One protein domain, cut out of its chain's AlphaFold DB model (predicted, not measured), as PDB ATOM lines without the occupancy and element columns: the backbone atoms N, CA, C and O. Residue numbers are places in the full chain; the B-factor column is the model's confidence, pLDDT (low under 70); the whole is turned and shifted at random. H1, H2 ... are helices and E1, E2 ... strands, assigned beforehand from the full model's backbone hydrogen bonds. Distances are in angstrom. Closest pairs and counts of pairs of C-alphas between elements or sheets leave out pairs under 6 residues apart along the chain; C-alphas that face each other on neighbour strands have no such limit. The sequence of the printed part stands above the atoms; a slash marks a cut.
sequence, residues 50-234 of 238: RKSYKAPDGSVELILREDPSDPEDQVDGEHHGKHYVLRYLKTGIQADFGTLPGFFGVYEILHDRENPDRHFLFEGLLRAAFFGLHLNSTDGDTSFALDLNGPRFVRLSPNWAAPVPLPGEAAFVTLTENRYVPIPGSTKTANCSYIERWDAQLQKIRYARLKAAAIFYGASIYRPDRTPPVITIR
ATOM      1  N   ARG A  50     134.225 100.075 139.743       70.12
ATOM      2  CA  ARG A  50     134.765  99.828 138.405       70.12
ATOM      3  C   ARG A  50     136.026  98.988 138.546       70.12
ATOM      4  O   ARG A  50     137.094  99.522 138.843       70.12
ATOM      5  N   LYS A  51     135.912  97.680 138.332       89.12
ATOM      6  CA  LYS A  51     137.075  96.792 138.250       89.12
ATOM      7  C   LYS A  51     137.659  96.880 136.852       89.12
ATOM      8  O   LYS A  51     136.915  96.832 135.873       89.12
ATOM      9  N   SER A  52     138.977  97.007 136.749       93.75
ATOM     10  CA  SER A  52     139.658  96.953 135.462       93.75
ATOM     11  C   SER A  52     140.815  95.969 135.463       93.75
ATOM     12  O   SER A  52     141.501  95.789 136.468       93.75
ATOM     13  N   TYR A  53     141.020  95.327 134.316       95.69
ATOM     14  CA  TYR A  53     142.030  94.299 134.108       95.69
ATOM     15  C   TYR A  53     142.823  94.647 132.860       95.69
ATOM     16  O   TYR A  53     142.271  94.745 131.764       95.69
ATOM     17  N   LYS A  54     144.128  94.859 133.019       96.31
ATOM     18  CA  LYS A  54     145.022  95.194 131.907       96.31
ATOM     19  C   LYS A  54     145.650  93.931 131.351       96.31
ATOM     20  O   LYS A  54     146.166  93.111 132.108       96.31
ATOM     21  N   ALA A  55     145.639  93.807 130.029       95.62
ATOM     22  CA  ALA A  55     146.360  92.740 129.364       95.62
ATOM     23  C   ALA A  55     147.872  92.863 129.640       95.62
ATOM     24  O   ALA A  55     148.402  93.981 129.653       95.62
ATOM     25  N   PRO A  56     148.590  91.740 129.819       93.75
ATOM     26  CA  PRO A  56     150.008  91.748 130.190       93.75
ATOM     27  C   PRO A  56     150.926  92.352 129.116       93.75
ATOM     28  O   PRO A  56     152.043  92.763 129.413       93.75
ATOM     29  N   ASP A  57     150.467  92.436 127.867       94.25
ATOM     30  CA  ASP A  57     151.195  93.060 126.758       94.25
ATOM     31  C   ASP A  57     150.915  94.568 126.603       94.25
ATOM     32  O   ASP A  57     151.405  95.196 125.662       94.25
ATOM     33  N   GLY A  58     150.071  95.140 127.469       95.06
ATOM     34  CA  GLY A  58     149.646  96.535 127.399       95.06
ATOM     35  C   GLY A  58     148.803  96.886 126.167       95.06
ATOM     36  O   GLY A  58     148.721  98.062 125.813       95.06
ATOM     37  N   SER A  59     148.196  95.911 125.481       95.69
ATOM     38  CA  SER A  59     147.357  96.175 124.300       95.69
ATOM     39  C   SER A  59     145.981  96.723 124.663       95.69
ATOM     40  O   SER A  59     145.520  97.694 124.054       95.69
ATOM     41  N   VAL A  60     145.338  96.113 125.656       97.19
ATOM     42  CA  VAL A  60     143.950  96.380 126.025       97.19
ATOM     43  C   VAL A  60     143.756  96.432 127.535       97.19
ATOM     44  O   VAL A  60     144.551  95.901 128.312       97.19
ATOM     45  N   GLU A  61     142.658  97.046 127.947       97.38
ATOM     46  CA  GLU A  61     142.116  96.952 129.293       97.38
ATOM     47  C   GLU A  61     140.627  96.614 129.217       97.38
ATOM     48  O   GLU A  61     139.888  97.201 128.425       97.38
ATOM     49  N   LEU A  62     140.207  95.668 130.051       97.06
ATOM     50  CA  LEU A  62     138.812  95.318 130.271       97.06
ATOM     51  C   LEU A  62     138.311  96.112 131.471       97.06
ATOM     52  O   LEU A  62     138.946  96.079 132.522       97.06
ATOM     53  N   ILE A  63     137.194  96.816 131.329       95.62
ATOM     54  CA  ILE A  63     136.588  97.607 132.403       95.62
ATOM     55  C   ILE A  63     135.195  97.040 132.655       95.62
ATOM     56  O   ILE A  63     134.312  97.169 131.807       95.62
ATOM     57  N   LEU A  64     135.000  96.417 133.817       93.56
ATOM     58  CA  LEU A  64     133.709  95.872 134.220       93.56
ATOM     59  C   LEU A  64     132.887  97.004 134.827       93.56
ATOM     60  O   LEU A  64     133.184  97.505 135.916       93.56
ATOM     61  N   ARG A  65     131.899  97.458 134.064       89.25
ATOM     62  CA  ARG A  65     130.973  98.521 134.437       89.25
ATOM     63  C   ARG A  65     129.572  97.931 134.477       89.25
ATOM     64  O   ARG A  65     128.988  97.707 133.429       89.25
ATOM     65  N   GLU A  66     129.060  97.728 135.679       83.88
ATOM     66  CA  GLU A  66     127.646  97.427 135.905       83.88
ATOM     67  C   GLU A  66     126.884  98.746 136.116       83.88
ATOM     68  O   GLU A  66     127.387  99.670 136.774       83.88
ATOM     69  N   ASP A  67     125.683  98.844 135.560       85.00
ATOM     70  CA  ASP A  67     124.696  99.876 135.853       85.00
ATOM     71  C   ASP A  67     123.643  99.306 136.822       85.00
ATOM     72  O   ASP A  67     122.789  98.517 136.422       85.00
ATOM     73  N   PRO A  68     123.649  99.715 138.106       83.19
ATOM     74  CA  PRO A  68     122.683  99.228 139.090       83.19
ATOM     75  C   PRO A  68     121.215  99.530 138.754       83.19
ATOM     76  O   PRO A  68     120.318  98.965 139.377       83.19
ATOM     77  N   SER A  69     120.961 100.463 137.831       87.25
ATOM     78  CA  SER A  69     119.614 100.800 137.368       87.25
ATOM     79  C   SER A  69     119.156  99.975 136.167       87.25
ATOM     80  O   SER A  69     117.964  99.984 135.855       87.25
ATOM     81  N   ASP A  70     120.072  99.252 135.519       87.44
ATOM     82  CA  ASP A  70     119.771  98.376 134.396       87.44
ATOM     83  C   ASP A  70     119.391  96.978 134.911       87.44
ATOM     84  O   ASP A  70     120.227  96.303 135.523       87.44
ATOM     85  N   PRO A  71     118.146  96.510 134.692       87.12
ATOM     86  CA  PRO A  71     117.718  95.189 135.142       87.12
ATOM     87  C   PRO A  71     118.563  94.042 134.578       87.12
ATOM     88  O   PRO A  71     118.677  93.006 135.232       87.12
ATOM     89  N   GLU A  72     119.162  94.215 133.395       87.06
ATOM     90  CA  GLU A  72     119.995  93.186 132.758       87.06
ATOM     91  C   GLU A  72     121.328  92.986 133.494       87.06
ATOM     92  O   GLU A  72     121.848  91.876 133.535       87.06
ATOM     93  N   ASP A  73     121.827  94.011 134.192       85.00
ATOM     94  CA  ASP A  73     123.013  93.899 135.049       85.00
ATOM     95  C   ASP A  73     122.683  93.351 136.453       85.00
ATOM     96  O   ASP A  73     123.574  93.164 137.282       85.00
ATOM     97  N   GLN A  74     121.409  93.072 136.756       84.38
ATOM     98  CA  GLN A  74     120.995  92.491 138.043       84.38
ATOM     99  C   GLN A  74     120.841  90.965 138.003       84.38
ATOM    100  O   GLN A  74     120.664  90.339 139.051       84.38
ATOM    101  N   VAL A  75     120.904  90.359 136.816       84.94
ATOM    102  CA  VAL A  75     120.731  88.916 136.606       84.94
ATOM    103  C   VAL A  75     121.938  88.372 135.851       84.94
ATOM    104  O   VAL A  75     122.362  88.972 134.872       84.94
ATOM    105  N   ASP A  76     122.490  87.239 136.287       85.44
ATOM    106  CA  ASP A  76     123.478  86.480 135.507       85.44
ATOM    107  C   ASP A  76     122.747  85.754 134.373       85.44
ATOM    108  O   ASP A  76     122.136  84.702 134.573       85.44
ATOM    109  N   GLY A  77     122.702  86.389 133.205       86.88
ATOM    110  CA  GLY A  77     121.968  85.881 132.059       86.88
ATOM    111  C   GLY A  77     122.185  86.706 130.800       86.88
ATOM    112  O   GLY A  77     123.163  87.444 130.656       86.88
ATOM    113  N   GLU A  78     121.267  86.555 129.852       93.00
ATOM    114  CA  GLU A  78     121.307  87.305 128.600       93.00
ATOM    115  C   GLU A  78     121.442  88.814 128.862       93.00
ATOM    116  O   GLU A  78     120.833  89.368 129.773       93.00
ATOM    117  N   HIS A  79     122.290  89.453 128.061       94.56
ATOM    118  CA  HIS A  79     122.639  90.869 128.094       94.56
ATOM    119  C   HIS A  79     123.401  91.380 129.325       94.56
ATOM    120  O   HIS A  79     123.861  92.527 129.283       94.56
ATOM    121  N   HIS A  80     123.652  90.553 130.350       94.31
ATOM    122  CA  HIS A  80     124.528  90.958 131.451       94.31
ATOM    123  C   HIS A  80     125.886  91.416 130.913       94.31
ATOM    124  O   HIS A  80     126.464  90.781 130.023       94.31
ATOM    125  N   GLY A  81     126.400  92.527 131.443       93.38
ATOM    126  CA  GLY A  81     127.747  92.990 131.124       93.38
ATOM    127  C   GLY A  81     127.844  93.666 129.759       93.38
ATOM    128  O   GLY A  81     128.946  93.927 129.275       93.38
ATOM    129  N   LYS A  82     126.712  94.008 129.130       95.38
ATOM    130  CA  LYS A  82     126.685  94.763 127.862       95.38
ATOM    131  C   LYS A  82     127.390  96.119 127.966       95.38
ATOM    132  O   LYS A  82     127.924  96.599 126.968       95.38
ATOM    133  N   HIS A  83     127.427  96.697 129.170       93.94
ATOM    134  CA  HIS A  83     128.083  97.971 129.482       93.94
ATOM    135  C   HIS A  83     129.570  97.836 129.822       93.94
ATOM    136  O   HIS A  83     130.237  98.846 130.068       93.94
ATOM    137  N   TYR A  84     130.111  96.614 129.854       95.50
ATOM    138  CA  TYR A  84     131.545  96.401 130.024       95.50
ATOM    139  C   TYR A  84     132.289  96.952 128.813       95.50
ATOM    140  O   TYR A  84     131.777  96.956 127.696       95.50
ATOM    141  N   VAL A  85     133.512  97.426 129.029       96.56
ATOM    142  CA  VAL A  85     134.265  98.149 128.001       96.56
ATOM    143  C   VAL A  85     135.572  97.440 127.692       96.56
ATOM    144  O   VAL A  85     136.356  97.129 128.593       96.56
ATOM    145  N   LEU A  86     135.843  97.254 126.401       97.44
ATOM    146  CA  LEU A  86     137.161  96.925 125.870       97.44
ATOM    147  C   LEU A  86     137.851  98.222 125.435       97.44
ATOM    148  O   LEU A  86     137.456  98.851 124.452       97.44
ATOM    149  N   ARG A  87     138.895  98.627 126.160       97.56
ATOM    150  CA  ARG A  87     139.688  99.825 125.860       97.56
ATOM    151  C   ARG A  87     141.016  99.453 125.217       97.56
ATOM    152  O   ARG A  87     141.833  98.782 125.841       97.56
ATOM    153  N   TYR A  88     141.284  99.955 124.015       96.56
ATOM    154  CA  TYR A  88     142.585  99.816 123.356       96.56
ATOM    155  C   TYR A  88     143.551 100.863 123.903       96.56
ATOM    156  O   TYR A  88     143.380 102.061 123.684       96.56
ATOM    157  N   LEU A  89     144.599 100.429 124.599       96.44
ATOM    158  CA  LEU A  89     145.482 101.343 125.331       96.44
ATOM    159  C   LEU A  89     146.383 102.172 124.408       96.44
ATOM    160  O   LEU A  89     146.740 103.295 124.748       96.44
ATOM    161  N   LYS A  90     146.719 101.648 123.223       94.75
ATOM    162  CA  LYS A  90     147.559 102.359 122.244       94.75
ATOM    163  C   LYS A  90     146.829 103.493 121.527       94.75
ATOM    164  O   LYS A  90     147.454 104.488 121.184       94.75
ATOM    165  N   THR A  91     145.535 103.326 121.259       94.75
ATOM    166  CA  THR A  91     144.742 104.275 120.456       94.75
ATOM    167  C   THR A  91     143.750 105.081 121.290       94.75
ATOM    168  O   THR A  91     143.256 106.098 120.822       94.75
ATOM    169  N   GLY A  92     143.429 104.627 122.505       93.56
ATOM    170  CA  GLY A  92     142.389 105.207 123.356       93.56
ATOM    171  C   GLY A  92     140.958 104.863 122.930       93.56
ATOM    172  O   GLY A  92     140.019 105.234 123.635       93.56
ATOM    173  N   ILE A  93     140.783 104.145 121.815       95.44
ATOM    174  CA  ILE A  93     139.477 103.700 121.316       95.44
ATOM    175  C   ILE A  93     138.838 102.755 122.339       95.44
ATOM    176  O   ILE A  93     139.528 101.973 122.999       95.44
ATOM    177  N   GLN A  94     137.517 102.829 122.465       96.25
ATOM    178  CA  GLN A  94     136.722 101.981 123.346       96.25
ATOM    179  C   GLN A  94     135.595 101.326 122.553       96.25
ATOM    180  O   GLN A  94     135.080 101.920 121.605       96.25
ATOM    181  N   ALA A  95     135.240 100.109 122.945       95.88
ATOM    182  CA  ALA A  95     134.071  99.398 122.452       95.88
ATOM    183  C   ALA A  95     133.304  98.814 123.637       95.88
ATOM    184  O   ALA A  95     133.902  98.164 124.500       95.88
ATOM    185  N   ASP A  96     131.992  99.028 123.655       95.75
ATOM    186  CA  ASP A  96     131.109  98.390 124.625       95.75
ATOM    187  C   ASP A  96     130.920  96.926 124.230       95.75
ATOM    188  O   ASP A  96     130.738  96.606 123.049       95.75
ATOM    189  N   PHE A  97     130.947  96.026 125.206       96.88
ATOM    190  CA  PHE A  97     130.816  94.589 124.981       96.88
ATOM    191  C   PHE A  97     129.521  94.249 124.248       96.88
ATOM    192  O   PHE A  97     129.558  93.440 123.324       96.88
ATOM    193  N   GLY A  98     128.421  94.939 124.571       96.12
ATOM    194  CA  GLY A  98     127.127  94.783 123.902       96.12
ATOM    195  C   GLY A  98     127.148  95.042 122.393       96.12
ATOM    196  O   GLY A  98     126.249  94.606 121.682       96.12
ATOM    197  N   THR A  99     128.177  95.729 121.887       97.00
ATOM    198  CA  THR A  99     128.356  96.007 120.452       97.00
ATOM    199  C   THR A  99     129.290  95.020 119.752       97.00
ATOM    200  O   THR A  99     129.375  95.022 118.521       97.00
ATOM    201  N   LEU A 100     130.007  94.179 120.507       98.00
ATOM    202  CA  LEU A 100     130.968  93.240 119.942       98.00
ATOM    203  C   LEU A 100     130.247  92.055 119.275       98.00
ATOM    204  O   LEU A 100     129.296  91.506 119.837       98.00
ATOM    205  N   PRO A 101     130.709  91.597 118.095       98.44
ATOM    206  CA  PRO A 101     130.148  90.420 117.446       98.44
ATOM    207  C   PRO A 101     130.122  89.202 118.374       98.44
ATOM    208  O   PRO A 101     131.099  88.912 119.063       98.44
ATOM    209  N   GLY A 102     129.011  88.467 118.358       97.19
ATOM    210  CA  GLY A 102     128.838  87.254 119.161       97.19
ATOM    211  C   GLY A 102     128.559  87.494 120.647       97.19
ATOM    212  O   GLY A 102     128.448  86.517 121.387       97.19
ATOM    213  N   PHE A 103     128.438  88.751 121.092       97.94
ATOM    214  CA  PHE A 103     127.983  89.054 122.445       97.94
ATOM    215  C   PHE A 103     126.562  88.518 122.668       97.94
ATOM    216  O   PHE A 103     125.678  88.692 121.830       97.94
ATOM    217  N   PHE A 104     126.363  87.860 123.806       96.50
ATOM    218  CA  PHE A 104     125.068  87.356 124.267       96.50
ATOM    219  C   PHE A 104     124.821  87.849 125.692       96.50
ATOM    220  O   PHE A 104     123.822  88.500 125.957       96.50
ATOM    221  N   GLY A 105     125.789  87.605 126.570       94.75
ATOM    222  CA  GLY A 105     125.884  88.090 127.940       94.75
ATOM    223  C   GLY A 105     127.196  87.573 128.527       94.75
ATOM    224  O   GLY A 105     127.717  86.555 128.059       94.75
ATOM    225  N   VAL A 106     127.747  88.268 129.512       94.19
ATOM    226  CA  VAL A 106     128.894  87.817 130.308       94.19
ATOM    227  C   VAL A 106     128.748  88.340 131.726       94.19
ATOM    228  O   VAL A 106     128.431  89.507 131.891       94.19
ATOM    229  N   TYR A 107     129.009  87.517 132.738       88.31
ATOM    230  CA  TYR A 107     128.920  87.929 134.138       88.31
ATOM    231  C   TYR A 107     130.312  88.041 134.765       88.31
ATOM    232  O   TYR A 107     130.899  89.119 134.857       88.31
ATOM    233  N   GLU A 108     130.895  86.915 135.159       84.12
ATOM    234  CA  GLU A 108     132.166  86.910 135.874       84.12
ATOM    235  C   GLU A 108     133.350  86.764 134.921       84.12
ATOM    236  O   GLU A 108     133.361  85.883 134.072       84.12
ATOM    237  N   ILE A 109     134.384  87.595 135.074       92.81
ATOM    238  CA  ILE A 109     135.668  87.344 134.409       92.81
ATOM    239  C   ILE A 109     136.399  86.198 135.120       92.81
ATOM    240  O   ILE A 109     136.626  86.241 136.334       92.81
ATOM    241  N   LEU A 110     136.800  85.180 134.365       92.12
ATOM    242  CA  LEU A 110     137.550  84.044 134.898       92.12
ATOM    243  C   LEU A 110     139.011  84.437 135.155       92.12
ATOM    244  O   LEU A 110     139.559  85.366 134.557       92.12
ATOM    245  N   HIS A 111     139.656  83.686 136.042       89.31
ATOM    246  CA  HIS A 111     141.091  83.752 136.312       89.31
ATOM    247  C   HIS A 111     141.659  82.350 136.499       89.31
ATOM    248  O   HIS A 111     140.921  81.407 136.789       89.31
ATOM    249  N   ASP A 112     142.971  82.224 136.333       83.25
ATOM    250  CA  ASP A 112     143.714  81.015 136.671       83.25
ATOM    251  C   ASP A 112     143.585  80.719 138.173       83.25
ATOM    252  O   ASP A 112     143.867  81.575 139.013       83.25
ATOM    253  N   ARG A 113     143.169  79.497 138.522       77.25
ATOM    254  CA  ARG A 113     142.982  79.065 139.915       77.25
ATOM    255  C   ARG A 113     144.240  79.226 140.771       77.25
ATOM    256  O   ARG A 113     144.132  79.515 141.961       77.25
ATOM    257  N   GLU A 114     145.422  79.007 140.198       79.75
ATOM    258  CA  GLU A 114     146.692  79.099 140.931       79.75
ATOM    259  C   GLU A 114     147.280  80.514 140.913       79.75
ATOM    260  O   GLU A 114     148.161  80.829 141.713       79.75
ATOM    261  N   ASN A 115     146.781  81.379 140.029       82.69
ATOM    262  CA  ASN A 115     147.197  82.769 139.925       82.69
ATOM    263  C   ASN A 115     145.983  83.679 139.663       82.69
ATOM    264  O   ASN A 115     145.684  83.980 138.503       82.69
ATOM    265  N   PRO A 116     145.311  84.161 140.726       84.38
ATOM    266  CA  PRO A 116     144.114  84.986 140.599       84.38
ATOM    267  C   PRO A 116     144.293  86.301 139.836       84.38
ATOM    268  O   PRO A 116     143.304  86.854 139.372       84.38
ATOM    269  N   ASP A 117     145.529  86.774 139.652       86.75
ATOM    270  CA  ASP A 117     145.815  87.970 138.853       86.75
ATOM    271  C   ASP A 117     145.844  87.674 137.340       86.75
ATOM    272  O   ASP A 117     145.814  88.582 136.501       86.75
ATOM    273  N   ARG A 118     145.896  86.394 136.949       89.50
ATOM    274  CA  ARG A 118     145.939  85.965 135.549       89.50
ATOM    275  C   ARG A 118     144.526  85.802 134.987       89.50
ATOM    276  O   ARG A 118     143.961  84.713 134.980       89.50
ATOM    277  N   HIS A 119     144.010  86.884 134.412       94.69
ATOM    278  CA  HIS A 119     142.718  86.919 133.704       94.69
ATOM    279  C   HIS A 119     142.812  86.709 132.185       94.69
ATOM    280  O   HIS A 119     141.803  86.514 131.509       94.69
ATOM    281  N   PHE A 120     144.026  86.758 131.635       96.62
ATOM    282  CA  PHE A 120     144.277  86.649 130.201       96.62
ATOM    283  C   PHE A 120     145.058  85.373 129.885       96.62
ATOM    284  O   PHE A 120     146.062  85.059 130.535       96.62
ATOM    285  N   LEU A 121     144.633  84.666 128.840       95.56
ATOM    286  CA  LEU A 121     145.359  83.540 128.262       95.56
ATOM    287  C   LEU A 121     146.030  83.976 126.963       95.56
ATOM    288  O   LEU A 121     145.390  84.032 125.910       95.56
ATOM    289  N   PHE A 122     147.318  84.306 127.057       95.12
ATOM    290  CA  PHE A 122     148.163  84.646 125.913       95.12
ATOM    291  C   PHE A 122     149.167  83.522 125.681       95.12
ATOM    292  O   PHE A 122     150.066  83.331 126.492       95.12
ATOM    293  N   GLU A 123     149.015  82.801 124.574       93.38
ATOM    294  CA  GLU A 123     149.872  81.668 124.222       93.38
ATOM    295  C   GLU A 123     150.060  81.648 122.696       93.38
ATOM    296  O   GLU A 123     149.141  81.346 121.932       93.38
ATOM    297  N   GLY A 124     151.240  82.048 122.211       92.44
ATOM    298  CA  GLY A 124     151.486  82.223 120.775       92.44
ATOM    299  C   GLY A 124     150.500  83.203 120.119       92.44
ATOM    300  O   GLY A 124     150.490  84.391 120.439       92.44
ATOM    301  N   LEU A 125     149.687  82.705 119.179       95.00
ATOM    302  CA  LEU A 125     148.653  83.489 118.488       95.00
ATOM    303  C   LEU A 125     147.326  83.568 119.257       95.00
ATOM    304  O   LEU A 125     146.479  84.386 118.906       95.00
ATOM    305  N   LEU A 126     147.125  82.747 120.291       97.06
ATOM    306  CA  LEU A 126     145.922  82.794 121.114       97.06
ATOM    307  C   LEU A 126     146.012  83.989 122.067       97.06
ATOM    308  O   LEU A 126     146.947  84.078 122.862       97.06
ATOM    309  N   ARG A 127     145.030  84.892 121.992       97.38
ATOM    310  CA  ARG A 127     144.870  86.024 122.913       97.38
ATOM    311  C   ARG A 127     143.417  86.083 123.355       97.38
ATOM    312  O   ARG A 127     142.572  86.552 122.597       97.38
ATOM    313  N   ALA A 128     143.131  85.590 124.555       97.75
ATOM    314  CA  ALA A 128     141.763  85.521 125.048       97.75
ATOM    315  C   ALA A 128     141.630  85.978 126.503       97.75
ATOM    316  O   ALA A 128     142.557  85.839 127.302       97.75
ATOM    317  N   ALA A 129     140.447  86.485 126.830       97.69
ATOM    318  CA  ALA A 129     139.913  86.532 128.188       97.69
ATOM    319  C   ALA A 129     138.622  85.708 128.221       97.69
ATOM    320  O   ALA A 129     137.974  85.540 127.185       97.69
ATOM    321  N   PHE A 130     138.251  85.184 129.384       97.38
ATOM    322  CA  PHE A 130     137.095  84.299 129.509       97.38
ATOM    323  C   PHE A 130     136.099  84.831 130.522       97.38
ATOM    324  O   PHE A 130     136.497  85.422 131.525       97.38
ATOM    325  N   PHE A 131     134.821  84.589 130.256       95.75
ATOM    326  CA  PHE A 131     133.732  85.015 131.118       95.75
ATOM    327  C   PHE A 131     132.723  83.900 131.356       95.75
ATOM    328  O   PHE A 131     132.388  83.188 130.414       95.75
ATOM    329  N   GLY A 132     132.233  83.768 132.583       91.88
ATOM    330  CA  GLY A 132     131.151  82.861 132.941       91.88
ATOM    331  C   GLY A 132     129.794  83.475 132.608       91.88
ATOM    332  O   GLY A 132     129.647  84.700 132.601       91.88
ATOM    333  N   LEU A 133     128.818  82.621 132.310       90.62
ATOM    334  CA  LEU A 133     127.416  83.011 132.217       90.62
ATOM    335  C   LEU A 133     126.497  81.820 132.496       90.62
ATOM    336  O   LEU A 133     126.704  80.740 131.929       90.62
ATOM    337  N   HIS A 134     125.440  82.043 133.274       87.56
ATOM    338  CA  HIS A 134     124.323  81.107 133.359       87.56
ATOM    339  C   HIS A 134     123.373  81.264 132.162       87.56
ATOM    340  O   HIS A 134     122.871  82.349 131.879       87.56
ATOM    341  N   LEU A 135     123.089  80.177 131.437       84.62
ATOM    342  CA  LEU A 135     122.236  80.242 130.244       84.62
ATOM    343  C   LEU A 135     120.769  79.948 130.552       84.62
ATOM    344  O   LEU A 135     119.889  80.750 130.258       84.62
ATOM    345  N   ASN A 136     120.498  78.741 131.045       83.88
ATOM    346  CA  ASN A 136     119.176  78.238 131.415       83.88
ATOM    347  C   ASN A 136     119.326  76.863 132.094       83.88
ATOM    348  O   ASN A 136     120.412  76.291 132.159       83.88
ATOM    349  N   SER A 137     118.218  76.267 132.541       75.31
ATOM    350  CA  SER A 137     118.222  74.962 133.223       75.31
ATOM    351  C   SER A 137     118.690  73.775 132.363       75.31
ATOM    352  O   SER A 137     119.111  72.749 132.905       75.31
ATOM    353  N   THR A 138     118.617  73.880 131.034       75.69
ATOM    354  CA  THR A 138     119.014  72.814 130.098       75.69
ATOM    355  C   THR A 138     120.489  72.916 129.722       75.69
ATOM    356  O   THR A 138     121.204  71.913 129.746       75.69
ATOM    357  N   ASP A 139     120.941  74.125 129.399       79.19
ATOM    358  CA  ASP A 139     122.299  74.402 128.933       79.19
ATOM    359  C   ASP A 139     123.276  74.742 130.069       79.19
ATOM    360  O   ASP A 139     124.486  74.731 129.842       79.19
ATOM    361  N   GLY A 140     122.762  75.008 131.272       86.06
ATOM    362  CA  GLY A 140     123.541  75.280 132.477       86.06
ATOM    363  C   GLY A 140     124.455  76.496 132.349       86.06
ATOM    364  O   GLY A 140     124.230  77.389 131.529       86.06
ATOM    365  N   ASP A 141     125.502  76.504 133.168       86.69
ATOM    366  CA  ASP A 141     126.569  77.498 133.083       86.69
ATOM    367  C   ASP A 141     127.468  77.198 131.885       86.69
ATOM    368  O   ASP A 141     127.717  76.040 131.540       86.69
ATOM    369  N   THR A 142     127.988  78.237 131.251       91.44
ATOM    370  CA  THR A 142     129.004  78.118 130.207       91.44
ATOM    371  C   THR A 142     130.065  79.197 130.380       91.44
ATOM    372  O   THR A 142     129.982  80.055 131.255       91.44
ATOM    373  N   SER A 143     131.066  79.151 129.509       94.38
ATOM    374  CA  SER A 143     132.062  80.199 129.367       94.38
ATOM    375  C   SER A 143     131.987  80.826 127.973       94.38
ATOM    376  O   SER A 143     131.703  80.159 126.978       94.38
ATOM    377  N   PHE A 144     132.292  82.111 127.885       97.12
ATOM    378  CA  PHE A 144     132.500  82.853 126.649       97.12
ATOM    379  C   PHE A 144     133.967  83.254 126.547       97.12
ATOM    380  O   PHE A 144     134.540  83.780 127.497       97.12
ATOM    381  N   ALA A 145     134.574  83.026 125.386       98.00
ATOM    382  CA  ALA A 145     135.908  83.518 125.068       98.00
ATOM    383  C   ALA A 145     135.801  84.857 124.331       98.00
ATOM    384  O   ALA A 145     135.189  84.929 123.266       98.00
ATOM    385  N   LEU A 146     136.417  85.902 124.879       98.44
ATOM    386  CA  LEU A 146     136.670  87.158 124.182       98.44
ATOM    387  C   LEU A 146     137.970  87.019 123.381       98.44
ATOM    388  O   LEU A 146     139.054  87.010 123.964       98.44
ATOM    389  N   ASP A 147     137.863  86.912 122.058       97.81
ATOM    390  CA  ASP A 147     139.002  86.917 121.129       97.81
ATOM    391  C   ASP A 147     139.557  88.337 121.003       97.81
ATOM    392  O   ASP A 147     138.840  89.236 120.573       97.81
ATOM    393  N   LEU A 148     140.823  88.559 121.354       97.25
ATOM    394  CA  LEU A 148     141.438  89.890 121.306       97.25
ATOM    395  C   LEU A 148     142.166  90.191 119.987       97.25
ATOM    396  O   LEU A 148     142.604  91.324 119.791       97.25
ATOM    397  N   ASN A 149     142.305  89.218 119.076       93.19
ATOM    398  CA  ASN A 149     142.899  89.453 117.752       93.19
ATOM    399  C   ASN A 149     141.882  90.054 116.774       93.19
ATOM    400  O   ASN A 149     142.218  90.919 115.966       93.19
ATOM    401  N   GLY A 150     140.639  89.583 116.857       91.38
ATOM    402  CA  GLY A 150     139.481  90.087 116.128       91.38
ATOM    403  C   GLY A 150     138.301  90.210 117.091       91.38
ATOM    404  O   GLY A 150     137.482  89.296 117.095       91.38
ATOM    405  N   PRO A 151     138.244  91.286 117.903       93.56
ATOM    406  CA  PRO A 151     137.312  91.499 119.013       93.56
ATOM    407  C   PRO A 151     135.913  90.939 118.778       93.56
ATOM    408  O   PRO A 151     135.099  91.536 118.075       93.56
ATOM    409  N   ARG A 152     135.649  89.771 119.366       97.88
ATOM    410  CA  ARG A 152     134.361  89.072 119.318       97.88
ATOM    411  C   ARG A 152     134.240  88.111 120.487       97.88
ATOM    412  O   ARG A 152     135.246  87.618 120.997       97.88
ATOM    413  N   PHE A 153     133.010  87.780 120.836       98.44
ATOM    414  CA  PHE A 153     132.718  86.698 121.761       98.44
ATOM    415  C   PHE A 153     132.452  85.395 121.012       98.44
ATOM    416  O   PHE A 153     131.749  85.353 120.000       98.44
ATOM    417  N   VAL A 154     133.012  84.309 121.535       98.00
ATOM    418  CA  VAL A 154     132.714  82.940 121.119       98.00
ATOM    419  C   VAL A 154     132.177  82.196 122.330       98.00
ATOM    420  O   VAL A 154     132.894  81.977 123.306       98.00
ATOM    421  N   ARG A 155     130.905  81.799 122.262       96.38
ATOM    422  CA  ARG A 155     130.285  80.918 123.255       96.38
ATOM    423  C   ARG A 155     130.958  79.548 123.204       96.38
ATOM    424  O   ARG A 155     130.972  78.906 122.150       96.38
ATOM    425  N   LEU A 156     131.498  79.097 124.333       94.88
ATOM    426  CA  LEU A 156     131.992  77.731 124.473       94.88
ATOM    427  C   LEU A 156     130.805  76.774 124.654       94.88
ATOM    428  O   LEU A 156     129.639  77.174 124.646       94.88
ATOM    429  N   SER A 157     131.064  75.471 124.714       90.44
ATOM    430  CA  SER A 157     129.958  74.510 124.777       90.44
ATOM    431  C   SER A 157     129.141  74.645 126.080       90.44
ATOM    432  O   SER A 157     129.639  75.167 127.074       90.44
ATOM    433  N   PRO A 158     127.869  74.215 126.103       85.62
ATOM    434  CA  PRO A 158     127.041  74.252 127.314       85.62
ATOM    435  C   PRO A 158     127.632  73.447 128.480       85.62
ATOM    436  O   PRO A 158     128.480  72.583 128.268       85.62
ATOM    437  N   ASN A 159     127.127  73.679 129.687       82.62
ATOM    438  CA  ASN A 159     127.489  72.992 130.927       82.62
ATOM    439  C   ASN A 159     129.001  72.980 131.221       82.62
ATOM    440  O   ASN A 159     129.755  72.120 130.754       82.62
ATOM    441  N   TRP A 160     129.405  73.903 132.092       76.44
ATOM    442  CA  TRP A 160     130.731  74.076 132.678       76.44
ATOM    443  C   TRP A 160     131.760  74.695 131.732       76.44
ATOM    444  O   TRP A 160     132.255  75.770 132.045       76.44
ATOM    445  N   ALA A 161     132.076  74.052 130.600       85.81
ATOM    446  CA  ALA A 161     133.032  74.455 129.547       85.81
ATOM    447  C   ALA A 161     134.189  75.397 129.946       85.81
ATOM    448  O   ALA A 161     134.623  76.233 129.151       85.81
ATOM    449  N   ALA A 162     134.721  75.227 131.156       85.62
ATOM    450  CA  ALA A 162     135.756  76.084 131.697       85.62
ATOM    451  C   ALA A 162     137.071  75.808 130.949       85.62
ATOM    452  O   ALA A 162     137.413  74.640 130.713       85.62
ATOM    453  N   PRO A 163     137.810  76.851 130.542       90.25
ATOM    454  CA  PRO A 163     139.002  76.679 129.736       90.25
ATOM    455  C   PRO A 163     140.179  76.190 130.584       90.25
ATOM    456  O   PRO A 163     140.556  76.771 131.601       90.25
ATOM    457  N   VAL A 164     140.812  75.123 130.109       88.62
ATOM    458  CA  VAL A 164     142.059  74.572 130.634       88.62
ATOM    459  C   VAL A 164     143.166  74.883 129.623       88.62
ATOM    460  O   VAL A 164     143.186  74.289 128.538       88.62
ATOM    461  N   PRO A 165     144.072  75.827 129.923       88.38
ATOM    462  CA  PRO A 165     145.151  76.197 129.015       88.38
ATOM    463  C   PRO A 165     146.045  75.010 128.665       88.38
ATOM    464  O   PRO A 165     146.307  74.150 129.507       88.38
ATOM    465  N   LEU A 166     146.591  75.004 127.450       86.31
ATOM    466  CA  LEU A 166     147.667  74.094 127.072       86.31
ATOM    467  C   LEU A 166     148.997  74.868 127.017       86.31
ATOM    468  O   LEU A 166     149.338  75.396 125.964       86.31
ATOM    469  N   PRO A 167     149.768  74.941 128.125       81.62
ATOM    470  CA  PRO A 167     151.080  75.588 128.136       81.62
ATOM    471  C   PRO A 167     151.966  75.222 126.938       81.62
ATOM    472  O   PRO A 167     152.198  74.039 126.669       81.62
ATOM    473  N   GLY A 168     152.484  76.234 126.242       85.56
ATOM    474  CA  GLY A 168     153.324  76.079 125.057       85.56
ATOM    475  C   GLY A 168     152.575  75.770 123.756       85.56
ATOM    476  O   GLY A 168     153.230  75.528 122.736       85.56
ATOM    477  N   GLU A 169     151.241  75.765 123.766       90.88
ATOM    478  CA  GLU A 169     150.390  75.622 122.586       90.88
ATOM    479  C   GLU A 169     149.398  76.779 122.500       90.88
ATOM    480  O   GLU A 169     148.733  77.110 123.472       90.88
ATOM    481  N   ALA A 170     149.211  77.347 121.309       94.94
ATOM    482  CA  ALA A 170     148.176  78.354 121.065       94.94
ATOM    483  C   ALA A 170     146.771  77.712 121.023       94.94
ATOM    484  O   ALA A 170     146.117  77.681 119.981       94.94
ATOM    485  N   ALA A 171     146.368  77.102 122.137       94.88
ATOM    486  CA  ALA A 171     145.153  76.326 122.302       94.88
ATOM    487  C   ALA A 171     144.794  76.145 123.785       94.88
ATOM    488  O   ALA A 171     145.617  76.284 124.692       94.88
ATOM    489  N   PHE A 172     143.547  75.764 124.022       93.12
ATOM    490  CA  PHE A 172     143.059  75.295 125.313       93.12
ATOM    491  C   PHE A 172     142.079  74.146 125.097       93.12
ATOM    492  O   PHE A 172     141.655  73.864 123.972       93.12
ATOM    493  N   VAL A 173     141.721  73.463 126.174       91.44
ATOM    494  CA  VAL A 173     140.668  72.450 126.156       91.44
ATOM    495  C   VAL A 173     139.552  72.821 127.112       91.44
ATOM    496  O   VAL A 173     139.766  73.550 128.072       91.44
ATOM    497  N   THR A 174     138.364  72.297 126.865       87.81
ATOM    498  CA  THR A 174     137.221  72.407 127.772       87.81
ATOM    499  C   THR A 174     136.667  71.022 128.061       87.81
ATOM    500  O   THR A 174     136.571  70.193 127.149       87.81
ATOM    501  N   LEU A 175     136.256  70.795 129.308       82.06
ATOM    502  CA  LEU A 175     135.309  69.735 129.650       82.06
ATOM    503  C   LEU A 175     133.905  70.336 129.622       82.06
ATOM    504  O   LEU A 175     133.657  71.354 130.257       82.06
ATOM    505  N   THR A 176     133.015  69.732 128.849       83.19
ATOM    506  CA  THR A 176     131.637  70.196 128.652       83.19
ATOM    507  C   THR A 176     130.680  69.025 128.766       83.19
ATOM    508  O   THR A 176     131.073  67.885 128.508       83.19
ATOM    509  N   GLU A 177     129.421  69.294 129.091       81.25
ATOM    510  CA  GLU A 177     128.384  68.270 129.125       81.25
ATOM    511  C   GLU A 177     127.215  68.601 128.198       81.25
ATOM    512  O   GLU A 177     126.743  69.734 128.100       81.25
ATOM    513  N   ASN A 178     126.684  67.572 127.546       80.75
ATOM    514  CA  ASN A 178     125.357  67.637 126.958       80.75
ATOM    515  C   ASN A 178     124.421  66.801 127.829       80.75
ATOM    516  O   ASN A 178     124.643  65.601 128.015       80.75
ATOM    517  N   ARG A 179     123.354  67.427 128.321       79.31
ATOM    518  CA  ARG A 179     122.286  66.736 129.043       79.31
ATOM    519  C   ARG A 179     121.335  66.046 128.068       79.31
ATOM    520  O   ARG A 179     121.192  66.471 126.921       79.31
ATOM    521  N   TYR A 180     120.682  64.987 128.537       80.56
ATOM    522  CA  TYR A 180     119.615  64.287 127.811       80.56
ATOM    523  C   TYR A 180     119.996  63.757 126.414       80.56
ATOM    524  O   TYR A 180     119.174  63.744 125.496       80.56
ATOM    525  N   VAL A 181     121.227  63.277 126.230       78.31
ATOM    526  CA  VAL A 181     121.661  62.662 124.968       78.31
ATOM    527  C   VAL A 181     120.930  61.327 124.768       78.31
ATOM    528  O   VAL A 181     121.014  60.463 125.643       78.31
ATOM    529  N   PRO A 182     120.216  61.118 123.645       75.81
ATOM    530  CA  PRO A 182     119.521  59.859 123.382       75.81
ATOM    531  C   PRO A 182     120.482  58.673 123.271       75.81
ATOM    532  O   PRO A 182     121.496  58.754 122.576       75.81
ATOM    533  N   ILE A 183     120.129  57.550 123.900       72.31
ATOM    534  CA  ILE A 183     120.867  56.291 123.757       72.31
ATOM    535  C   ILE A 183     120.295  55.525 122.551       72.31
ATOM    536  O   ILE A 183     119.108  55.184 122.563       72.31
ATOM    537  N   PRO A 184     121.095  55.226 121.507       67.69
ATOM    538  CA  PRO A 184     120.612  54.492 120.339       67.69
ATOM    539  C   PRO A 184     119.960  53.154 120.716       67.69
ATOM    540  O   PRO A 184     120.519  52.380 121.487       67.69
ATOM    541  N   GLY A 185     118.777  52.878 120.160       75.44
ATOM    542  CA  GLY A 185     118.026  51.650 120.449       75.44
ATOM    543  C   GLY A 185     117.299  51.640 121.802       75.44
ATOM    544  O   GLY A 185     116.836  50.586 122.230       75.44
ATOM    545  N   SER A 186     117.181  52.787 122.477       78.25
ATOM    546  CA  SER A 186     116.491  52.930 123.762       78.25
ATOM    547  C   SER A 186     115.584  54.166 123.795       78.25
ATOM    548  O   SER A 186     115.761  55.101 123.022       78.25
ATOM    549  N   THR A 187     114.629  54.192 124.730       83.56
ATOM    550  CA  THR A 187     113.855  55.396 125.100       83.56
ATOM    551  C   THR A 187     114.559  56.245 126.163       83.56
ATOM    552  O   THR A 187     114.044  57.284 126.568       83.56
ATOM    553  N   LYS A 188     115.720  55.794 126.649       79.75
ATOM    554  CA  LYS A 188     116.486  56.460 127.700       79.75
ATOM    555  C   LYS A 188     117.426  57.519 127.131       79.75
ATOM    556  O   LYS A 188     117.896  57.426 125.996       79.75
ATOM    557  N   THR A 189     117.751  58.483 127.980       78.88
ATOM    558  CA  THR A 189     118.786  59.484 127.737       78.88
ATOM    559  C   THR A 189     119.879  59.390 128.799       78.88
ATOM    560  O   THR A 189     119.674  58.806 129.864       78.88
ATOM    561  N   ALA A 190     121.050  59.943 128.492       75.06
ATOM    562  CA  ALA A 190     122.164  60.077 129.423       75.06
ATOM    563  C   ALA A 190     122.740  61.495 129.369       75.06
ATOM    564  O   ALA A 190     122.702  62.154 128.328       75.06
ATOM    565  N   ASN A 191     123.307  61.949 130.484       76.88
ATOM    566  CA  ASN A 191     124.215  63.087 130.462       76.88
ATOM    567  C   ASN A 191     125.574  62.588 129.970       76.88
ATOM    568  O   ASN A 191     126.046  61.529 130.387       76.88
ATOM    569  N   CYS A 192     126.165  63.313 129.029       75.56
ATOM    570  CA  CYS A 192     127.399  62.907 128.372       75.56
ATOM    571  C   CYS A 192     128.409  64.036 128.452       75.56
ATOM    572  O   CYS A 192     128.108  65.158 128.042       75.56
ATOM    573  N   SER A 193     129.605  63.721 128.930       77.62
ATOM    574  CA  SER A 193     130.718  64.661 128.985       77.62
ATOM    575  C   SER A 193     131.538  64.576 127.694       77.62
ATOM    576  O   SER A 193     131.601  63.530 127.045       77.62
ATOM    577  N   TYR A 194     132.187  65.669 127.306       78.75
ATOM    578  CA  TYR A 194     133.049  65.736 126.131       78.75
ATOM    579  C   TYR A 194     134.280  66.583 126.414       78.75
ATOM    580  O   TYR A 194     134.202  67.610 127.085       78.75
ATOM    581  N   ILE A 195     135.401  66.175 125.821       83.62
ATOM    582  CA  ILE A 195     136.597  67.007 125.714       83.62
ATOM    583  C   ILE A 195     136.572  67.697 124.356       83.62
ATOM    584  O   ILE A 195     136.400  67.055 123.310       83.62
ATOM    585  N   GLU A 196     136.796  69.001 124.374       88.62
ATOM    586  CA  GLU A 196     136.937  69.804 123.167       88.62
ATOM    587  C   GLU A 196     138.241  70.582 123.220       88.62
ATOM    588  O   GLU A 196     138.553  71.190 124.238       88.62
ATOM    589  N   ARG A 197     139.000  70.559 122.125       91.69
ATOM    590  CA  ARG A 197     140.148  71.440 121.919       91.69
ATOM    591  C   ARG A 197     139.704  72.658 121.129       91.69
ATOM    592  O   ARG A 197     139.023  72.522 120.115       91.69
ATOM    593  N   TRP A 198     140.162  73.816 121.565       95.50
ATOM    594  CA  TRP A 198     139.955  75.101 120.923       95.50
ATOM    595  C   TRP A 198     141.311  75.653 120.502       95.50
ATOM    596  O   TRP A 198     142.240  75.684 121.309       95.50
ATOM    597  N   ASP A 199     141.454  76.014 119.231       95.56
ATOM    598  CA  ASP A 199     142.699  76.576 118.701       95.56
ATOM    599  C   ASP A 199     142.773  78.107 118.832       95.56
ATOM    600  O   ASP A 199     141.892  78.756 119.401       95.56
ATOM    601  N   ALA A 200     143.844  78.696 118.301       95.62
ATOM    602  CA  ALA A 200     144.091  80.135 118.330       95.62
ATOM    603  C   ALA A 200     143.025  80.970 117.598       95.62
ATOM    604  O   ALA A 200     142.923  82.168 117.846       95.62
ATOM    605  N   GLN A 201     142.247  80.359 116.699       95.69
ATOM    606  CA  GLN A 201     141.140  80.985 115.970       95.69
ATOM    607  C   GLN A 201     139.783  80.693 116.633       95.69
ATOM    608  O   GLN A 201     138.724  80.977 116.052       95.69
ATOM    609  N   LEU A 202     139.817  80.103 117.834       96.50
ATOM    610  CA  LEU A 202     138.665  79.613 118.582       96.50
ATOM    611  C   LEU A 202     137.817  78.631 117.761       96.50
ATOM    612  O   LEU A 202     136.597  78.571 117.912       96.50
ATOM    613  N   GLN A 203     138.455  77.860 116.873       94.81
ATOM    614  CA  GLN A 203     137.810  76.739 116.201       94.81
ATOM    615  C   GLN A 203     137.852  75.509 117.095       94.81
ATOM    616  O   GLN A 203     138.850  75.202 117.751       94.81
ATOM    617  N   LYS A 204     136.730  74.797 117.103       92.50
ATOM    618  CA  LYS A 204     136.472  73.698 118.019       92.50
ATOM    619  C   LYS A 204     136.701  72.351 117.356       92.50
ATOM    620  O   LYS A 204     136.075  72.033 116.347       92.50
ATOM    621  N   ILE A 205     137.493  71.509 118.003       87.00
ATOM    622  CA  ILE A 205     137.625  70.086 117.695       87.00
ATOM    623  C   ILE A 205     137.068  69.303 118.879       87.00
ATOM    624  O   ILE A 205     137.641  69.308 119.965       87.00
ATOM    625  N   ARG A 206     135.951  68.600 118.671       81.50
ATOM    626  CA  ARG A 206     135.403  67.656 119.654       81.50
ATOM    627  C   ARG A 206     135.929  66.258 119.353       81.50
ATOM    628  O   ARG A 206     135.736  65.750 118.250       81.50
ATOM    629  N   TYR A 207     136.521  65.599 120.345       76.31
ATOM    630  CA  TYR A 207     137.057  64.235 120.210       76.31
ATOM    631  C   TYR A 207     135.976  63.150 120.374       76.31
ATOM    632  O   TYR A 207     136.189  62.114 120.995       76.31
ATOM    633  N   ALA A 208     134.785  63.411 119.832       69.06
ATOM    634  CA  ALA A 208     133.644  62.505 119.772       69.06
ATOM    635  C   ALA A 208     132.678  62.986 118.680       69.06
ATOM    636  O   ALA A 208     132.609  64.182 118.383       69.06
ATOM    637  N   ARG A 209     131.889  62.073 118.098       64.06
ATOM    638  CA  ARG A 209     130.842  62.468 117.141       64.06
ATOM    639  C   ARG A 209     129.762  63.282 117.855       64.06
ATOM    640  O   ARG A 209     129.448  63.035 119.019       64.06
ATOM    641  N   LEU A 210     129.157  64.224 117.135       60.66
ATOM    642  CA  LEU A 210     128.008  64.977 117.629       60.66
ATOM    643  C   LEU A 210     126.887  64.003 118.045       60.66
ATOM    644  O   LEU A 210     126.542  63.113 117.270       60.66
ATOM    645  N   LYS A 211     126.332  64.177 119.253       60.31
ATOM    646  CA  LYS A 211     125.296  63.309 119.861       60.31
ATOM    647  C   LYS A 211     125.719  61.854 120.122       60.31
ATOM    648  O   LYS A 211     124.860  61.013 120.368       60.31
ATOM    649  N   ALA A 212     127.011  61.533 120.083       63.66
ATOM    650  CA  ALA A 212     127.468  60.254 120.612       63.66
ATOM    651  C   ALA A 212     127.244  60.225 122.129       63.66
ATOM    652  O   ALA A 212     127.609  61.181 122.805       63.66
ATOM    653  N   ALA A 213     126.702  59.132 122.664       60.94
ATOM    654  CA  ALA A 213     126.588  58.927 124.106       60.94
ATOM    655  C   ALA A 213     127.970  58.609 124.720       60.94
ATOM    656  O   ALA A 213     128.246  57.482 125.123       60.94
ATOM    657  N   ALA A 214     128.882  59.583 124.684       61.56
ATOM    658  CA  ALA A 214     130.230  59.468 125.219       61.56
ATOM    659  C   ALA A 214     130.218  59.776 126.721       61.56
ATOM    660  O   ALA A 214     129.715  60.812 127.146       61.56
ATOM    661  N   ILE A 215     130.787  58.880 127.521       55.34
ATOM    662  CA  ILE A 215     131.027  59.106 128.948       55.34
ATOM    663  C   ILE A 215     132.536  59.025 129.149       55.34
ATOM    664  O   ILE A 215     133.150  57.999 128.854       55.34
ATOM    665  N   PHE A 216     133.140  60.115 129.620       54.34
ATOM    666  CA  PHE A 216     134.549  60.136 129.999       54.34
ATOM    667  C   PHE A 216     134.653  59.856 131.498       54.34
ATOM    668  O   PHE A 216     134.426  60.739 132.319       54.34
ATOM    669  N   TYR A 217     135.025  58.629 131.867       42.78
ATOM    670  CA  TYR A 217     135.387  58.285 133.245       42.78
ATOM    671  C   TYR A 217     136.798  58.808 133.563       42.78
ATOM    672  O   TYR A 217     137.764  58.050 133.555       42.78
ATOM    673  N   GLY A 218     136.913  60.120 133.799       47.47
ATOM    674  CA  GLY A 218     138.178  60.808 134.071       47.47
ATOM    675  C   GLY A 218     139.025  61.005 132.810       47.47
ATOM    676  O   GLY A 218     139.528  60.058 132.211       47.47
ATOM    677  N   ALA A 219     139.216  62.257 132.402       50.62
ATOM    678  CA  ALA A 219     140.076  62.595 131.277       50.62
ATOM    679  C   ALA A 219     141.486  62.945 131.769       50.62
ATOM    680  O   ALA A 219     141.652  63.737 132.694       50.62
ATOM    681  N   SER A 220     142.520  62.377 131.150       44.44
ATOM    682  CA  SER A 220     143.904  62.840 131.310       44.44
ATOM    683  C   SER A 220     144.507  63.088 129.936       44.44
ATOM    684  O   SER A 220     144.425  62.234 129.056       44.44
ATOM    685  N   ILE A 221     145.086  64.268 129.743       54.38
ATOM    686  CA  ILE A 221     145.782  64.651 128.517       54.38
ATOM    687  C   ILE A 221     147.262  64.370 128.728       54.38
ATOM    688  O   ILE A 221     147.887  65.000 129.577       54.38
ATOM    689  N   TYR A 222     147.812  63.440 127.948       49.31
ATOM    690  CA  TYR A 222     149.245  63.157 127.907       49.31
ATOM    691  C   TYR A 222     149.937  64.092 126.909       49.31
ATOM    692  O   TYR A 222     149.556  64.150 125.740       49.31
ATOM    693  N   ARG A 223     150.937  64.839 127.385       55.78
ATOM    694  CA  ARG A 223     151.691  65.856 126.643       55.78
ATOM    695  C   ARG A 223     153.188  65.544 126.741       55.78
ATOM    696  O   ARG A 223     153.856  66.085 127.628       55.78
ATOM    697  N   PRO A 224     153.720  64.652 125.886       44.19
ATOM    698  CA  PRO A 224     155.147  64.363 125.896       44.19
ATOM    699  C   PRO A 224     155.937  65.669 125.710       44.19
ATOM    700  O   PRO A 224     155.534  66.546 124.947       44.19
ATOM    701  N   ASP A 225     157.012  65.816 126.487       68.62
ATOM    702  CA  ASP A 225     157.941  66.957 126.463       68.62
ATOM    703  C   ASP A 225     157.391  68.312 126.967       68.62
ATOM    704  O   ASP A 225     158.017  69.356 126.763       68.62
ATOM    705  N   ARG A 226     156.240  68.338 127.660       53.12
ATOM    706  CA  ARG A 226     155.644  69.564 128.241       53.12
ATOM    707  C   ARG A 226     155.569  69.519 129.768       53.12
ATOM    708  O   ARG A 226     155.629  68.454 130.369       53.12
ATOM    709  N   THR A 227     155.400  70.685 130.405       48.84
ATOM    710  CA  THR A 227     155.227  70.808 131.866       48.84
ATOM    711  C   THR A 227     153.877  71.471 132.205       48.84
ATOM    712  O   THR A 227     153.634  72.583 131.735       48.84
ATOM    713  N   PRO A 228     152.987  70.824 132.989       44.88
ATOM    714  CA  PRO A 228     153.073  69.424 133.410       44.88
ATOM    715  C   PRO A 228     152.894  68.450 132.221       44.88
ATOM    716  O   PRO A 228     152.097  68.722 131.321       44.88
ATOM    717  N   PRO A 229     153.587  67.300 132.199       46.72
ATOM    718  CA  PRO A 229     153.510  66.336 131.093       46.72
ATOM    719  C   PRO A 229     152.152  65.633 131.011       46.72
ATOM    720  O   PRO A 229     151.829  65.001 130.008       46.72
ATOM    721  N   VAL A 230     151.334  65.755 132.055       43.47
ATOM    722  CA  VAL A 230     149.949  65.299 132.075       43.47
ATOM    723  C   VAL A 230     149.080  66.368 132.722       43.47
ATOM    724  O   VAL A 230     149.438  66.906 133.765       43.47
ATOM    725  N   ILE A 231     147.929  66.650 132.114       52.59
ATOM    726  CA  ILE A 231     146.847  67.412 132.745       52.59
ATOM    727  C   ILE A 231     145.686  66.453 132.987       52.59
ATOM    728  O   ILE A 231     145.152  65.883 132.036       52.59
ATOM    729  N   THR A 232     145.277  66.279 134.239       44.31
ATOM    730  CA  THR A 232     144.052  65.544 134.565       44.31
ATOM    731  C   THR A 232     142.908  66.532 134.705       44.31
ATOM    732  O   THR A 232     142.949  67.444 135.527       44.31
ATOM    733  N   ILE A 233     141.868  66.322 133.909       53.88
ATOM    734  CA  ILE A 233     140.640  67.097 133.969       53.88
ATOM    735  C   ILE A 233     139.647  66.246 134.754       53.88
ATOM    736  O   ILE A 233     139.053  65.300 134.229       53.88
ATOM    737  N   ARG A 234     139.536  66.531 136.050       46.56
ATOM    738  CA  ARG A 234     138.492  65.985 136.917       46.56
ATOM    739  C   ARG A 234     137.610  67.136 137.365       46.56
ATOM    740  O   ARG A 234     138.104  68.076 137.975       46.56
TER     741      ARG A 234
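What this domain is: This is residues 50 to 234 of the 238 residues of an uncharacterized protein of Verrucomicrobia bacterium 13_1_20CM_4_55_9 (UniProt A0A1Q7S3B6). Three small antiparallel sheets of four strands follow one another along the domain, E1 to E4, E5 to E8 and E9 to E12, and the two-stranded hairpin E13 and E14 lies near E10 and E11 of the third. The second and third sheets form a sandwich, only partly face to face: the long hairpin E10 and E11 reaches well past the second sheet, while the first sheet's strands stay apart from those of both. The printed part has 185 residues, with one short helix, H1, between E2 and E3 of the fourteen strands; each sheet's order follows the chain. The class is mostly strand, though under half of the residues, 81 of 185, are in named elements. The whole is compact, with a radius of gyration of the C-alphas of 17.5 A and spans of 57 by 45 by 26 A.

Where its parts are: E1 is residues 51 to 54, beginning with C-alpha 51 at (137.075, 96.792, 138.250), and E2 is residues 60 to 64. H1 is residues 71 to 74, E3 residues 85 to 88 and E4 residues 94 to 96. After a long link come E5, residues 120 to 123; E6, residues 126 to 134, 24.9 A long; E7, residues 141 to 147, 19.7 A long; and E8, residues 152 to 155. E9 is residues 163 to 165. E10, residues 171 to 182, is the longest strand by residues; it starts with C-alpha 171 at (145.153, 76.326, 122.302), measures 30.5 A and bends by 70 degrees at residue 179. E11, residues 189 to 199, measures 30.8 A. E12 is residues 204 to 206, E13 residues 219 to 222, and E14 residues 230 to 233, ending with C-alpha 233 at (140.640, 67.097, 133.969).

How they stand to each other: In the first sheet, E1 and E4 are the edge strands; within hydrogen-bond range are N 53 and O 62 of E1 and E2, at 2.8 A, N 63 and O 85 of E2 and E3, at 2.9 A, and N 86 and O 95 of E3 and E4, at 2.9 A. H1 is not on this sheet and is too short for any O i to N i+4 pair; its one O i to N i+3 pair is within range. The second sheet is a meander, each strand the antiparallel neighbour of the one before, with N 121 and O 128 at 2.8 A, N 144 and O 131 at 2.8 A, and N 145 and O 154 at 2.9 A. E9 to E12 make another meander, with N 164 and O 173 at 2.8 A, N 178 and O 192 at 2.8 A, and N 197 and O 205 at 2.8 A. These two sheets form the sandwich, two sheets face to face, with 24 pairs of C-alphas within 10 A and best planes 13 degrees apart. The closest C-alphas of E6 and E10 are those of Leu 126 and Ala 171, 6.6 A apart. The hairpin E13 and E14 has N 221 and O 231 at 2.8 A; the closest C-alphas of E10 and E14, Leu 175 and Ile 233, are 7.4 A apart.

The domain as a whole: The two C-alphas farthest apart are those of Thr 91 and Gly 185, 59.0 A. The printed part has no cut. The links E4 to E5, 23 residues, and E12 to E13, 12 residues, are long. The mean pLDDT of the printed part is 84.4; residue 184 and residues 208 to 234 are under 70, among them E13 and E14 with means of 50 and 49.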